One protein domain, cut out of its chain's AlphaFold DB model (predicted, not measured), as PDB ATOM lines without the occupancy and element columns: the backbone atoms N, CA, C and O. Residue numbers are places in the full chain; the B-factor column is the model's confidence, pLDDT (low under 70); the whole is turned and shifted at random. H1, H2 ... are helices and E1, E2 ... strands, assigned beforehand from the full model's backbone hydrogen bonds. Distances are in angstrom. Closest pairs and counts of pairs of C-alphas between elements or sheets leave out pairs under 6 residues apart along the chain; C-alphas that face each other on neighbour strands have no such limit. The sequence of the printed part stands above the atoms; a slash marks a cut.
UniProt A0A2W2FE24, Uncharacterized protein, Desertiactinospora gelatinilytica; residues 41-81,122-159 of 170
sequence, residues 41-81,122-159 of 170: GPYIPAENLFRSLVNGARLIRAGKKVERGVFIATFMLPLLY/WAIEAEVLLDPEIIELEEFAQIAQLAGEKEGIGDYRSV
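This is residues 41 to 81 and 122 to 159 of the 170 residues of an uncharacterized protein of Desertiactinospora gelatinilytica (UniProt A0A2W2FE24). Three helices make the core: the later part of H1, residues 52 to 57, packs on H3 at about a right angle, and H2 folds back on residues 53 to 57 of H1. Two short antiparallel strand pairs border these helices, E2 with E4 near H1, and E1 with E3 beyond the start of H1, toward one end of the long axis. The printed part has 79 residues, with three named helices and four named strands in the order E1, H1, H2, E2, E3, E4, H3, of mixed class. It is compact, with a radius of gyration of the C-alphas of 12.2 A and spans of 37 by 27 by 16 A.

E1, residues 41 to 45, begins at C-alpha 41 at (16.842, 42.170, -18.258) and is 12.5 A long. H1, residues 46 to 58, measures 18.4 A, and H2, residues 63 to 69, 10.1 A. E2 holds residues 70 to 72, 6.8 A, E3 residues 76 to 78, 6.2 A, and E4 residues 128 to 130, 6.4 A. H3, residues 137 to 151, is 19.8 A long and ends at C-alpha 151 at (8.641, 19.556, -22.212).

H1 touches H3 about perpendicular, at 82 degrees, the closest C-alphas being Gly 56 and Ala 147, 3.9 A. H1 touches H2 at a steep tilt of 52 degrees, opposite ways, with C-alphas 57 and 63 closest at 4.6 A. N 44 and O 77 of E1 and E3 are 2.8 A apart; N 71 and O 129 of E2 and E4, 2.9 A. In H1, H2 and H3 every O i to N i+4 pair is within hydrogen-bond range. E1 and H3 are apart.

C-alphas 41 and 133 are farthest apart, 36.9 A. Residues 82 to 121 are not printed; C-alphas 81 and 122 are 4.8 A apart across the cut. Of the links printed whole, none is long. No printed residue is under 70 in pLDDT.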
ATOM      1  N   GLY A  41      16.475  42.790 -16.990       97.19
ATOM      2  CA  GLY A  41      16.842  42.170 -18.258       97.19
ATOM      3  C   GLY A  41      15.910  41.012 -18.644       97.19
ATOM      4  O   GLY A  41      14.747  40.975 -18.223       97.19
ATOM      5  N   PRO A  42      16.395  40.057 -19.458       97.94
ATOM      6  CA  PRO A  42      15.624  38.889 -19.863       97.94
ATOM      7  C   PRO A  42      15.244  38.001 -18.676       97.94
ATOM      8  O   PRO A  42      16.056  37.744 -17.781       97.94
ATOM      9  N   TYR A  43      14.019  37.489 -18.693       97.88
ATOM     10  CA  TYR A  43      13.503  36.597 -17.658       97.88
ATOM     11  C   TYR A  43      12.627  35.492 -18.257       97.88
ATOM     12  O   TYR A  43      12.307  35.496 -19.442       97.88
ATOM     13  N   ILE A  44      12.238  34.520 -17.441       97.69
ATOM     14  CA  ILE A  44      11.209  33.531 -17.751       97.69
ATOM     15  C   ILE A  44      10.027  33.780 -16.811       97.69
ATOM     16  O   ILE A  44      10.215  33.806 -15.595       97.69
ATOM     17  N   PRO A  45       8.799  33.959 -17.321       97.31
ATOM     18  CA  PRO A  45       7.617  33.980 -16.475       97.31
ATOM     19  C   PRO A  45       7.485  32.659 -15.720       97.31
ATOM     20  O   PRO A  45       7.585  31.590 -16.327       97.31
ATOM     21  N   ALA A  46       7.198  32.713 -14.424       97.62
ATOM     22  CA  ALA A  46       7.028  31.515 -13.608       97.62
ATOM     23  C   ALA A  46       5.926  30.586 -14.140       97.62
ATOM     24  O   ALA A  46       6.054  29.368 -14.054       97.62
ATOM     25  N   GLU A  47       4.897  31.135 -14.794       97.19
ATOM     26  CA  GLU A  47       3.862  30.343 -15.466       97.19
ATOM     27  C   GLU A  47       4.438  29.410 -16.544       97.19
ATOM     28  O   GLU A  47       3.962  28.286 -16.704       97.19
ATOM     29  N   ASN A  48       5.495  29.821 -17.255       97.62
ATOM     30  CA  ASN A  48       6.130  28.970 -18.261       97.62
ATOM     31  C   ASN A  48       6.828  27.770 -17.608       97.62
ATOM     32  O   ASN A  48       6.700  26.651 -18.108       97.62
ATOM     33  N   LEU A  49       7.523  27.989 -16.485       98.12
ATOM     34  CA  LEU A  49       8.118  26.909 -15.697       98.12
ATOM     35  C   LEU A  49       7.023  25.999 -15.123       98.12
ATOM     36  O   LEU A  49       7.070  24.785 -15.311       98.12
ATOM     37  N   PHE A  50       5.990  26.578 -14.511       98.50
ATOM     38  CA  PHE A  50       4.860  25.835 -13.956       98.50
ATOM     39  C   PHE A  50       4.158  24.975 -15.010       98.50
ATOM     40  O   PHE A  50       3.885  23.795 -14.787       98.50
ATOM     41  N   ARG A  51       3.915  25.522 -16.207       98.00
ATOM     42  CA  ARG A  51       3.324  24.775 -17.320       98.00
ATOM     43  C   ARG A  51       4.210  23.609 -17.751       98.00
ATOM     44  O   ARG A  51       3.673  22.539 -18.048       98.00
ATOM     45  N   SER A  52       5.527  23.808 -17.779       98.31
ATOM     46  CA  SER A  52       6.492  22.743 -18.064       98.31
ATOM     47  C   SER A  52       6.387  21.615 -17.032       98.31
ATOM     48  O   SER A  52       6.206  20.460 -17.413       98.31
ATOM     49  N   LEU A  53       6.367  21.955 -15.736       98.56
ATOM     50  CA  LEU A  53       6.205  21.003 -14.628       98.56
ATOM     51  C   LEU A  53       4.894  20.214 -14.726       98.56
ATOM     52  O   LEU A  53       4.898  18.986 -14.646       98.56
ATOM     53  N   VAL A  54       3.768  20.895 -14.965       98.69
ATOM     54  CA  VAL A  54       2.457  20.247 -15.127       98.69
ATOM     55  C   VAL A  54       2.472  19.258 -16.293       98.69
ATOM     56  O   VAL A  54       1.964  18.143 -16.162       98.69
ATOM     57  N   ASN A  55       3.041  19.643 -17.437       98.25
ATOM     58  CA  ASN A  55       3.106  18.756 -18.593       98.25
ATOM     59  C   ASN A  55       4.051  17.567 -18.351       98.25
ATOM     60  O   ASN A  55       3.679  16.440 -18.674       98.25
ATOM     61  N   GLY A  56       5.201  17.783 -17.704       98.12
ATOM     62  CA  GLY A  56       6.106  16.707 -17.293       98.12
ATOM     63  C   GLY A  56       5.411  15.708 -16.366       98.12
ATOM     64  O   GLY A  56       5.462  14.501 -16.594       98.12
ATOM     65  N   ALA A  57       4.640  16.198 -15.393       98.56
ATOM     66  CA  ALA A  57       3.859  15.359 -14.489       98.56
ATOM     67  C   ALA A  57       2.735  14.580 -15.181       98.56
ATOM     68  O   ALA A  57       2.378  13.481 -14.752       98.56
ATOM     69  N   ARG A  58       2.161  15.104 -16.271       98.50
ATOM     70  CA  ARG A  58       1.134  14.386 -17.043       98.50
ATOM     71  C   ARG A  58       1.676  13.113 -17.693       98.50
ATOM     72  O   ARG A  58       0.896  12.178 -17.860       98.50
ATOM     73  N   LEU A  59       2.982  13.026 -17.960       97.88
ATOM     74  CA  LEU A  59       3.620  11.807 -18.473       97.88
ATOM     75  C   LEU A  59       3.512  10.629 -17.493       97.88
ATOM     76  O   LEU A  59       3.433   9.483 -17.925       97.88
ATOM     77  N   ILE A  60       3.429  10.914 -16.191       97.62
ATOM     78  CA  ILE A  60       3.260   9.919 -15.118       97.62
ATOM     79  C   ILE A  60       1.895  10.024 -14.420       97.62
ATOM     80  O   ILE A  60       1.709   9.520 -13.319       97.62
ATOM     81  N   ARG A  61       0.912  10.675 -15.061       98.00
ATOM     82  CA  ARG A  61      -0.457  10.878 -14.534       98.00
ATOM     83  C   ARG A  61      -0.529  11.670 -13.213       98.00
ATOM     84  O   ARG A  61      -1.571  11.672 -12.565       98.00
ATOM     85  N   ALA A  62       0.514  12.424 -12.867       97.94
ATOM     86  CA  ALA A  62       0.600  13.251 -11.659       97.94
ATOM     87  C   ALA A  62       0.256  14.736 -11.898       97.94
ATOM     88  O   ALA A  62       0.401  15.566 -11.004       97.94
ATOM     89  N   GLY A  63      -0.232  15.113 -13.088       97.88
ATOM     90  CA  GLY A  63      -0.489  16.520 -13.435       97.88
ATOM     91  C   GLY A  63      -1.382  17.269 -12.435       97.88
ATOM     92  O   GLY A  63      -1.116  18.424 -12.120       97.88
ATOM     93  N   LYS A  64      -2.402  16.599 -11.877       98.38
ATOM     94  CA  LYS A  64      -3.290  17.186 -10.858       98.38
ATOM     95  C   LYS A  64      -2.612  17.409  -9.508       98.38
ATOM     96  O   LYS A  64      -3.056  18.294  -8.784       98.38
ATOM     97  N   LYS A  65      -1.571  16.637  -9.178       98.44
ATOM     98  CA  LYS A  65      -0.771  16.856  -7.969       98.44
ATOM     99  C   LYS A  65       0.026  18.149  -8.098       98.44
ATOM    100  O   LYS A  65      -0.081  18.995  -7.225       98.44
ATOM    101  N   VAL A  66       0.703  18.364  -9.230       98.38
ATOM    102  CA  VAL A  66       1.418  19.631  -9.490       98.38
ATOM    103  C   VAL A  66       0.466  20.823  -9.481       98.38
ATOM    104  O   VAL A  66       0.741  21.819  -8.827       98.38
ATOM    105  N   GLU A  67      -0.684  20.713 -10.152       98.31
ATOM    106  CA  GLU A  67      -1.678  21.796 -10.198       98.31
ATOM    107  C   GLU A  67      -2.222  22.202  -8.812       98.31
ATOM    108  O   GLU A  67      -2.773  23.292  -8.690       98.31
ATOM    109  N   ARG A  68      -2.117  21.338  -7.791       98.06
ATOM    110  CA  ARG A  68      -2.704  21.555  -6.457       98.06
ATOM    111  C   ARG A  68      -1.679  21.714  -5.336       98.06
ATOM    112  O   ARG A  68      -1.994  22.373  -4.359       98.06
ATOM    113  N   GLY A  69      -0.505  21.104  -5.470       97.69
ATOM    114  CA  GLY A  69       0.503  21.007  -4.414       97.69
ATOM    115  C   GLY A  69       1.841  21.655  -4.751       97.69
ATOM    116  O   GLY A  69       2.792  21.467  -4.007       97.69
ATOM    117  N   VAL A  70       1.947  22.381  -5.868       98.19
ATOM    118  CA  VAL A  70       3.162  23.118  -6.247       98.19
ATOM    119  C   VAL A  70       2.818  24.587  -6.440       98.19
ATOM    120  O   VAL A  70       1.921  24.925  -7.211       98.19
ATOM    121  N   PHE A  71       3.576  25.466  -5.791       97.38
ATOM    122  CA  PHE A  71       3.456  26.911  -5.940       97.38
ATOM    123  C   PHE A  71       4.838  27.539  -6.141       97.38
ATOM    124  O   PHE A  71       5.757  27.272  -5.376       97.38
ATOM    125  N   ILE A  72       4.995  28.370  -7.173       97.00
ATOM    126  CA  ILE A  72       6.242  29.110  -7.421       97.00
ATOM    127  C   ILE A  72       6.096  30.486  -6.772       97.00
ATOM    128  O   ILE A  72       5.162  31.215  -7.100       97.00
ATOM    129  N   ALA A  73       7.000  30.832  -5.854       94.25
ATOM    130  CA  ALA A  73       6.861  32.015  -5.000       94.25
ATOM    131  C   ALA A  73       7.016  33.350  -5.753       94.25
ATOM    132  O   ALA A  73       6.530  34.387  -5.303       94.25
ATOM    133  N   THR A  74       7.672  33.330  -6.913       92.62
ATOM    134  CA  THR A  74       7.951  34.514  -7.730       92.62
ATOM    135  C   THR A  74       7.251  34.437  -9.084       92.62
ATOM    136  O   THR A  74       6.949  33.363  -9.594       92.62
ATOM    137  N   PHE A  75       6.989  35.596  -9.695       93.69
ATOM    138  CA  PHE A  75       6.339  35.681 -11.013       93.69
ATOM    139  C   PHE A  75       7.329  35.790 -12.174       93.69
ATOM    140  O   PHE A  75       7.027  35.381 -13.297       93.69
ATOM    141  N   MET A  76       8.503  36.362 -11.911       96.31
ATOM    142  CA  MET A  76       9.563  36.579 -12.888       96.31
ATOM    143  C   MET A  76      10.812  35.864 -12.402       96.31
ATOM    144  O   MET A  76      11.273  36.128 -11.295       96.31
ATOM    145  N   LEU A  77      11.349  34.980 -13.237       97.88
ATOM    146  CA  LEU A  77      12.566  34.224 -12.975       97.88
ATOM    147  C   LEU A  77      13.669  34.812 -13.864       97.88
ATOM    148  O   LEU A  77      13.685  34.507 -15.062       97.88
ATOM    149  N   PRO A  78      14.533  35.716 -13.358       97.88
ATOM    150  CA  PRO A  78      15.589  36.312 -14.167       97.88
ATOM    151  C   PRO A  78      16.446  35.228 -14.816       97.88
ATOM    152  O   PRO A  78      16.852  34.272 -14.159       97.88
ATOM    153  N   LEU A  79      16.729  35.370 -16.111       97.81
ATOM    154  CA  LEU A  79      17.640  34.448 -16.775       97.81
ATOM    155  C   LEU A  79      19.052  34.695 -16.251       97.81
ATOM    156  O   LEU A  79      19.536  35.825 -16.286       97.81
ATOM    157  N   LEU A  80      19.727  33.645 -15.809       98.06
ATOM    158  CA  LEU A  80      21.138  33.648 -15.453       98.06
ATOM    159  C   LEU A  80      21.928  33.217 -16.687       98.06
ATOM    160  O   LEU A  80      21.838  32.069 -17.108       98.06
ATOM    161  N   TYR A  81      22.650  34.142 -17.312       97.81
ATOM    162  CA  TYR A  81      23.460  33.885 -18.504       97.81
ATOM    163  C   TYR A  81      24.604  34.894 -18.593       97.81
ATOM    164  O   TYR A  81      24.546  35.973 -17.999       97.81
ATOM    165  N   TRP A 122      22.104  29.025 -20.092       96.94
ATOM    166  CA  TRP A 122      21.199  29.755 -19.227       96.94
ATOM    167  C   TRP A 122      20.819  28.892 -18.028       96.94
ATOM    168  O   TRP A 122      20.809  27.663 -18.118       96.94
ATOM    169  N   ALA A 123      20.478  29.552 -16.935       97.94
ATOM    170  CA  ALA A 123      19.798  28.965 -15.795       97.94
ATOM    171  C   ALA A 123      18.702  29.921 -15.313       97.94
ATOM    172  O   ALA A 123      18.636  31.080 -15.729       97.94
ATOM    173  N   ILE A 124      17.821  29.415 -14.463       97.81
ATOM    174  CA  ILE A 124      16.873  30.201 -13.681       97.81
ATOM    175  C   ILE A 124      16.857  29.615 -12.278       97.81
ATOM    176  O   ILE A 124      16.995  28.403 -12.118       97.81
ATOM    177  N   GLU A 125      16.640  30.463 -11.288       97.31
ATOM    178  CA  GLU A 125      16.420  30.048  -9.908       97.31
ATOM    179  C   GLU A 125      14.961  30.319  -9.558       97.31
ATOM    180  O   GLU A 125      14.437  31.400  -9.837       97.31
ATOM    181  N   ALA A 126      14.288  29.314  -9.004       96.81
ATOM    182  CA  ALA A 126      12.886  29.396  -8.626       96.81
ATOM    183  C   ALA A 126      12.706  28.851  -7.212       96.81
ATOM    184  O   ALA A 126      13.061  27.710  -6.932       96.81
ATOM    185  N   GLU A 127      12.105  29.659  -6.344       96.75
ATOM    186  CA  GLU A 127      11.644  29.206  -5.039       96.75
ATOM    187  C   GLU A 127      10.285  28.516  -5.208       96.75
ATOM    188  O   GLU A 127       9.334  29.098  -5.745       96.75
ATOM    189  N   VAL A 128      10.214  27.252  -4.789       96.88
ATOM    190  CA  VAL A 128       9.037  26.400  -4.962       96.88
ATOM    191  C   VAL A 128       8.556  25.916  -3.602       96.88
ATOM    192  O   VAL A 128       9.282  25.242  -2.878       96.88
ATOM    193  N   LEU A 129       7.302  26.221  -3.292       97.38
ATOM    194  CA  LEU A 129       6.594  25.687  -2.140       97.38
ATOM    195  C   LEU A 129       5.866  24.408  -2.555       97.38
ATOM    196  O   LEU A 129       5.148  24.390  -3.563       97.38
ATOM    197  N   LEU A 130       6.054  23.350  -1.769       97.62
ATOM    198  CA  LEU A 130       5.383  22.067  -1.948       97.62
ATOM    199  C   LEU A 130       4.393  21.836  -0.813       97.62
ATOM    200  O   LEU A 130       4.729  22.047   0.352       97.62
ATOM    201  N   ASP A 131       3.200  21.364  -1.161       97.75
ATOM    202  CA  ASP A 131       2.265  20.774  -0.210       97.75
ATOM    203  C   ASP A 131       2.605  19.280  -0.043       97.75
ATOM    204  O   ASP A 131       2.310  18.482  -0.947       97.75
ATOM    205  N   PRO A 132       3.233  18.881   1.083       95.25
ATOM    206  CA  PRO A 132       3.687  17.512   1.288       95.25
ATOM    207  C   PRO A 132       2.534  16.510   1.436       95.25
ATOM    208  O   PRO A 132       2.772  15.314   1.298       95.25
ATOM    209  N   GLU A 133       1.294  16.956   1.681       97.44
ATOM    210  CA  GLU A 133       0.128  16.062   1.692       97.44
ATOM    211  C   GLU A 133      -0.291  15.642   0.270       97.44
ATOM    212  O   GLU A 133      -0.986  14.639   0.086       97.44
ATOM    213  N   ILE A 134       0.129  16.395  -0.754       97.62
ATOM    214  CA  ILE A 134      -0.252  16.187  -2.157       97.62
ATOM    215  C   ILE A 134       0.900  15.610  -2.980       97.62
ATOM    216  O   ILE A 134       0.672  14.751  -3.844       97.62
ATOM    217  N   ILE A 135       2.114  16.123  -2.773       97.38
ATOM    218  CA  ILE A 135       3.297  15.777  -3.558       97.38
ATOM    219  C   ILE A 135       4.551  15.787  -2.684       97.38
ATOM    220  O   ILE A 135       4.932  16.799  -2.098       97.38
ATOM    221  N   GLU A 136       5.225  14.645  -2.625       96.44
ATOM    222  CA  GLU A 136       6.493  14.525  -1.915       96.44
ATOM    223  C   GLU A 136       7.656  15.057  -2.763       96.44
ATOM    224  O   GLU A 136       7.597  15.098  -3.996       96.44
ATOM    225  N   LEU A 137       8.753  15.434  -2.100       96.81
ATOM    226  CA  LEU A 137       9.920  16.036  -2.752       96.81
ATOM    227  C   LEU A 137      10.529  15.134  -3.837       96.81
ATOM    228  O   LEU A 137      10.950  15.632  -4.878       96.81
ATOM    229  N   GLU A 138      10.569  13.820  -3.619       96.75
ATOM    230  CA  GLU A 138      11.149  12.876  -4.581       96.75
ATOM    231  C   GLU A 138      10.283  12.734  -5.843       96.75
ATOM    232  O   GLU A 138      10.799  12.772  -6.963       96.75
ATOM    233  N   GLU A 139       8.956  12.688  -5.681       97.62
ATOM    234  CA  GLU A 139       8.012  12.713  -6.804       97.62
ATOM    235  C   GLU A 139       8.119  14.041  -7.572       97.62
ATOM    236  O   GLU A 139       8.178  14.049  -8.806       97.62
ATOM    237  N   PHE A 140       8.221  15.168  -6.861       98.31
ATOM    238  CA  PHE A 140       8.454  16.470  -7.479       98.31
ATOM    239  C   PHE A 140       9.778  16.513  -8.257       98.31
ATOM    240  O   PHE A 140       9.808  17.004  -9.387       98.31
ATOM    241  N   ALA A 141      10.857  15.954  -7.706       98.12
ATOM    242  CA  ALA A 141      12.152  15.900  -8.374       98.12
ATOM    243  C   ALA A 141      12.100  15.083  -9.671       98.12
ATOM    244  O   ALA A 141      12.616  15.528 -10.702       98.12
ATOM    245  N   GLN A 142      11.416  13.936  -9.663       98.19
ATOM    246  CA  GLN A 142      11.182  13.142 -10.869       98.19
ATOM    247  C   GLN A 142      10.379  13.928 -11.918       98.19
ATOM    248  O   GLN A 142      10.714  13.926 -13.106       98.19
ATOM    249  N   ILE A 143       9.333  14.637 -11.488       98.56
ATOM    250  CA  ILE A 143       8.514  15.489 -12.358       98.56
ATOM    251  C   ILE A 143       9.347  16.606 -12.984       98.56
ATOM    252  O   ILE A 143       9.238  16.846 -14.188       98.56
ATOM    253  N   ALA A 144      10.188  17.274 -12.196       98.44
ATOM    254  CA  ALA A 144      11.046  18.347 -12.676       98.44
ATOM    255  C   ALA A 144      12.038  17.848 -13.736       98.44
ATOM    256  O   ALA A 144      12.274  18.543 -14.728       98.44
ATOM    257  N   GLN A 145      12.577  16.632 -13.571       98.38
ATOM    258  CA  GLN A 145      13.455  16.006 -14.566       98.38
ATOM    259  C   GLN A 145      12.700  15.739 -15.872       98.38
ATOM    260  O   GLN A 145      13.143  16.154 -16.943       98.38
ATOM    261  N   LEU A 146      11.513  15.130 -15.790       98.38
ATOM    262  CA  LEU A 146      10.666  14.869 -16.957       98.38
ATOM    263  C   LEU A 146      10.261  16.158 -17.683       98.38
ATOM    264  O   LEU A 146      10.286  16.209 -18.914       98.38
ATOM    265  N   ALA A 147       9.915  17.203 -16.934       98.25
ATOM    266  CA  ALA A 147       9.601  18.514 -17.483       98.25
ATOM    267  C   ALA A 147      10.796  19.090 -18.259       98.25
ATOM    268  O   ALA A 147      10.652  19.466 -19.425       98.25
ATOM    269  N   GLY A 148      11.993  19.060 -17.671       97.50
ATOM    270  CA  GLY A 148      13.221  19.523 -18.316       97.50
ATOM    271  C   GLY A 148      13.574  18.766 -19.596       97.50
ATOM    272  O   GLY A 148      13.893  19.383 -20.616       97.50
ATOM    273  N   GLU A 149      13.457  17.437 -19.576       96.38
ATOM    274  CA  GLU A 149      13.843  16.567 -20.691       96.38
ATOM    275  C   GLU A 149      12.818  16.503 -21.828       96.38
ATOM    276  O   GLU A 149      13.193  16.388 -23.001       96.38
ATOM    277  N   LYS A 150      11.522  16.495 -21.501       96.25
ATOM    278  CA  LYS A 150      10.453  16.183 -22.464       96.25
ATOM    279  C   LYS A 150       9.644  17.409 -22.866       96.25
ATOM    280  O   LYS A 150       9.222  17.496 -24.019       96.25
ATOM    281  N   GLU A 151       9.500  18.391 -21.981       96.31
ATOM    282  CA  GLU A 151       8.641  19.556 -22.212       96.31
ATOM    283  C   GLU A 151       9.428  20.825 -22.513       96.31
ATOM    284  O   GLU A 151       9.168  21.466 -23.539       96.31
ATOM    285  N   GLY A 152      10.423  21.149 -21.684       96.62
ATOM    286  CA  GLY A 152      11.216  22.373 -21.760       96.62
ATOM    287  C   GLY A 152      10.391  23.646 -21.549       96.62
ATOM    288  O   GLY A 152       9.194  23.598 -21.253       96.62
ATOM    289  N   ILE A 153      11.029  24.799 -21.731       96.06
ATOM    290  CA  ILE A 153      10.419  26.130 -21.615       96.06
ATOM    291  C   ILE A 153      10.729  27.005 -22.836       96.06
ATOM    292  O   ILE A 153      11.667  26.741 -23.581       96.06
ATOM    293  N   GLY A 154       9.941  28.061 -23.046       92.75
ATOM    294  CA  GLY A 154      10.149  29.008 -24.147       92.75
ATOM    295  C   GLY A 154       9.595  28.535 -25.495       92.75
ATOM    296  O   GLY A 154       8.683  27.707 -25.559       92.75
ATOM    297  N   ASP A 155      10.117  29.112 -26.579       89.81
ATOM    298  CA  ASP A 155       9.694  28.817 -27.951       89.81
ATOM    299  C   ASP A 155      10.564  27.720 -28.592       89.81
ATOM    300  O   ASP A 155      11.676  27.424 -28.165       89.81
ATOM    301  N   TYR A 156      10.032  27.094 -29.640       89.50
ATOM    302  CA  TYR A 156      10.673  26.057 -30.441       89.50
ATOM    303  C   TYR A 156      11.258  24.894 -29.612       89.50
ATOM    304  O   TYR A 156      12.349  24.379 -29.871       89.50
ATOM    305  N   ARG A 157      10.464  24.439 -28.631       88.88
ATOM    306  CA  ARG A 157      10.826  23.434 -27.613       88.88
ATOM    307  C   ARG A 157      11.210  22.052 -28.145       88.88
ATOM    308  O   ARG A 157      11.722  21.229 -27.400       88.88
ATOM    309  N   SER A 158      10.987  21.772 -29.430       85.50
ATOM    310  CA  SER A 158      11.486  20.542 -30.057       85.50
ATOM    311  C   SER A 158      13.008  20.545 -30.241       85.50
ATOM    312  O   SER A 158      13.580  19.493 -30.500       85.50
ATOM    313  N   VAL A 159      13.650  21.718 -30.172       89.12
ATOM    314  CA  VAL A 159      15.104  21.887 -30.327       89.12
ATOM    315  C   VAL A 159      15.712  22.644 -29.144       89.12
ATOM    316  O   VAL A 159      16.803  22.297 -28.704       89.12
TER     317      VAL A 159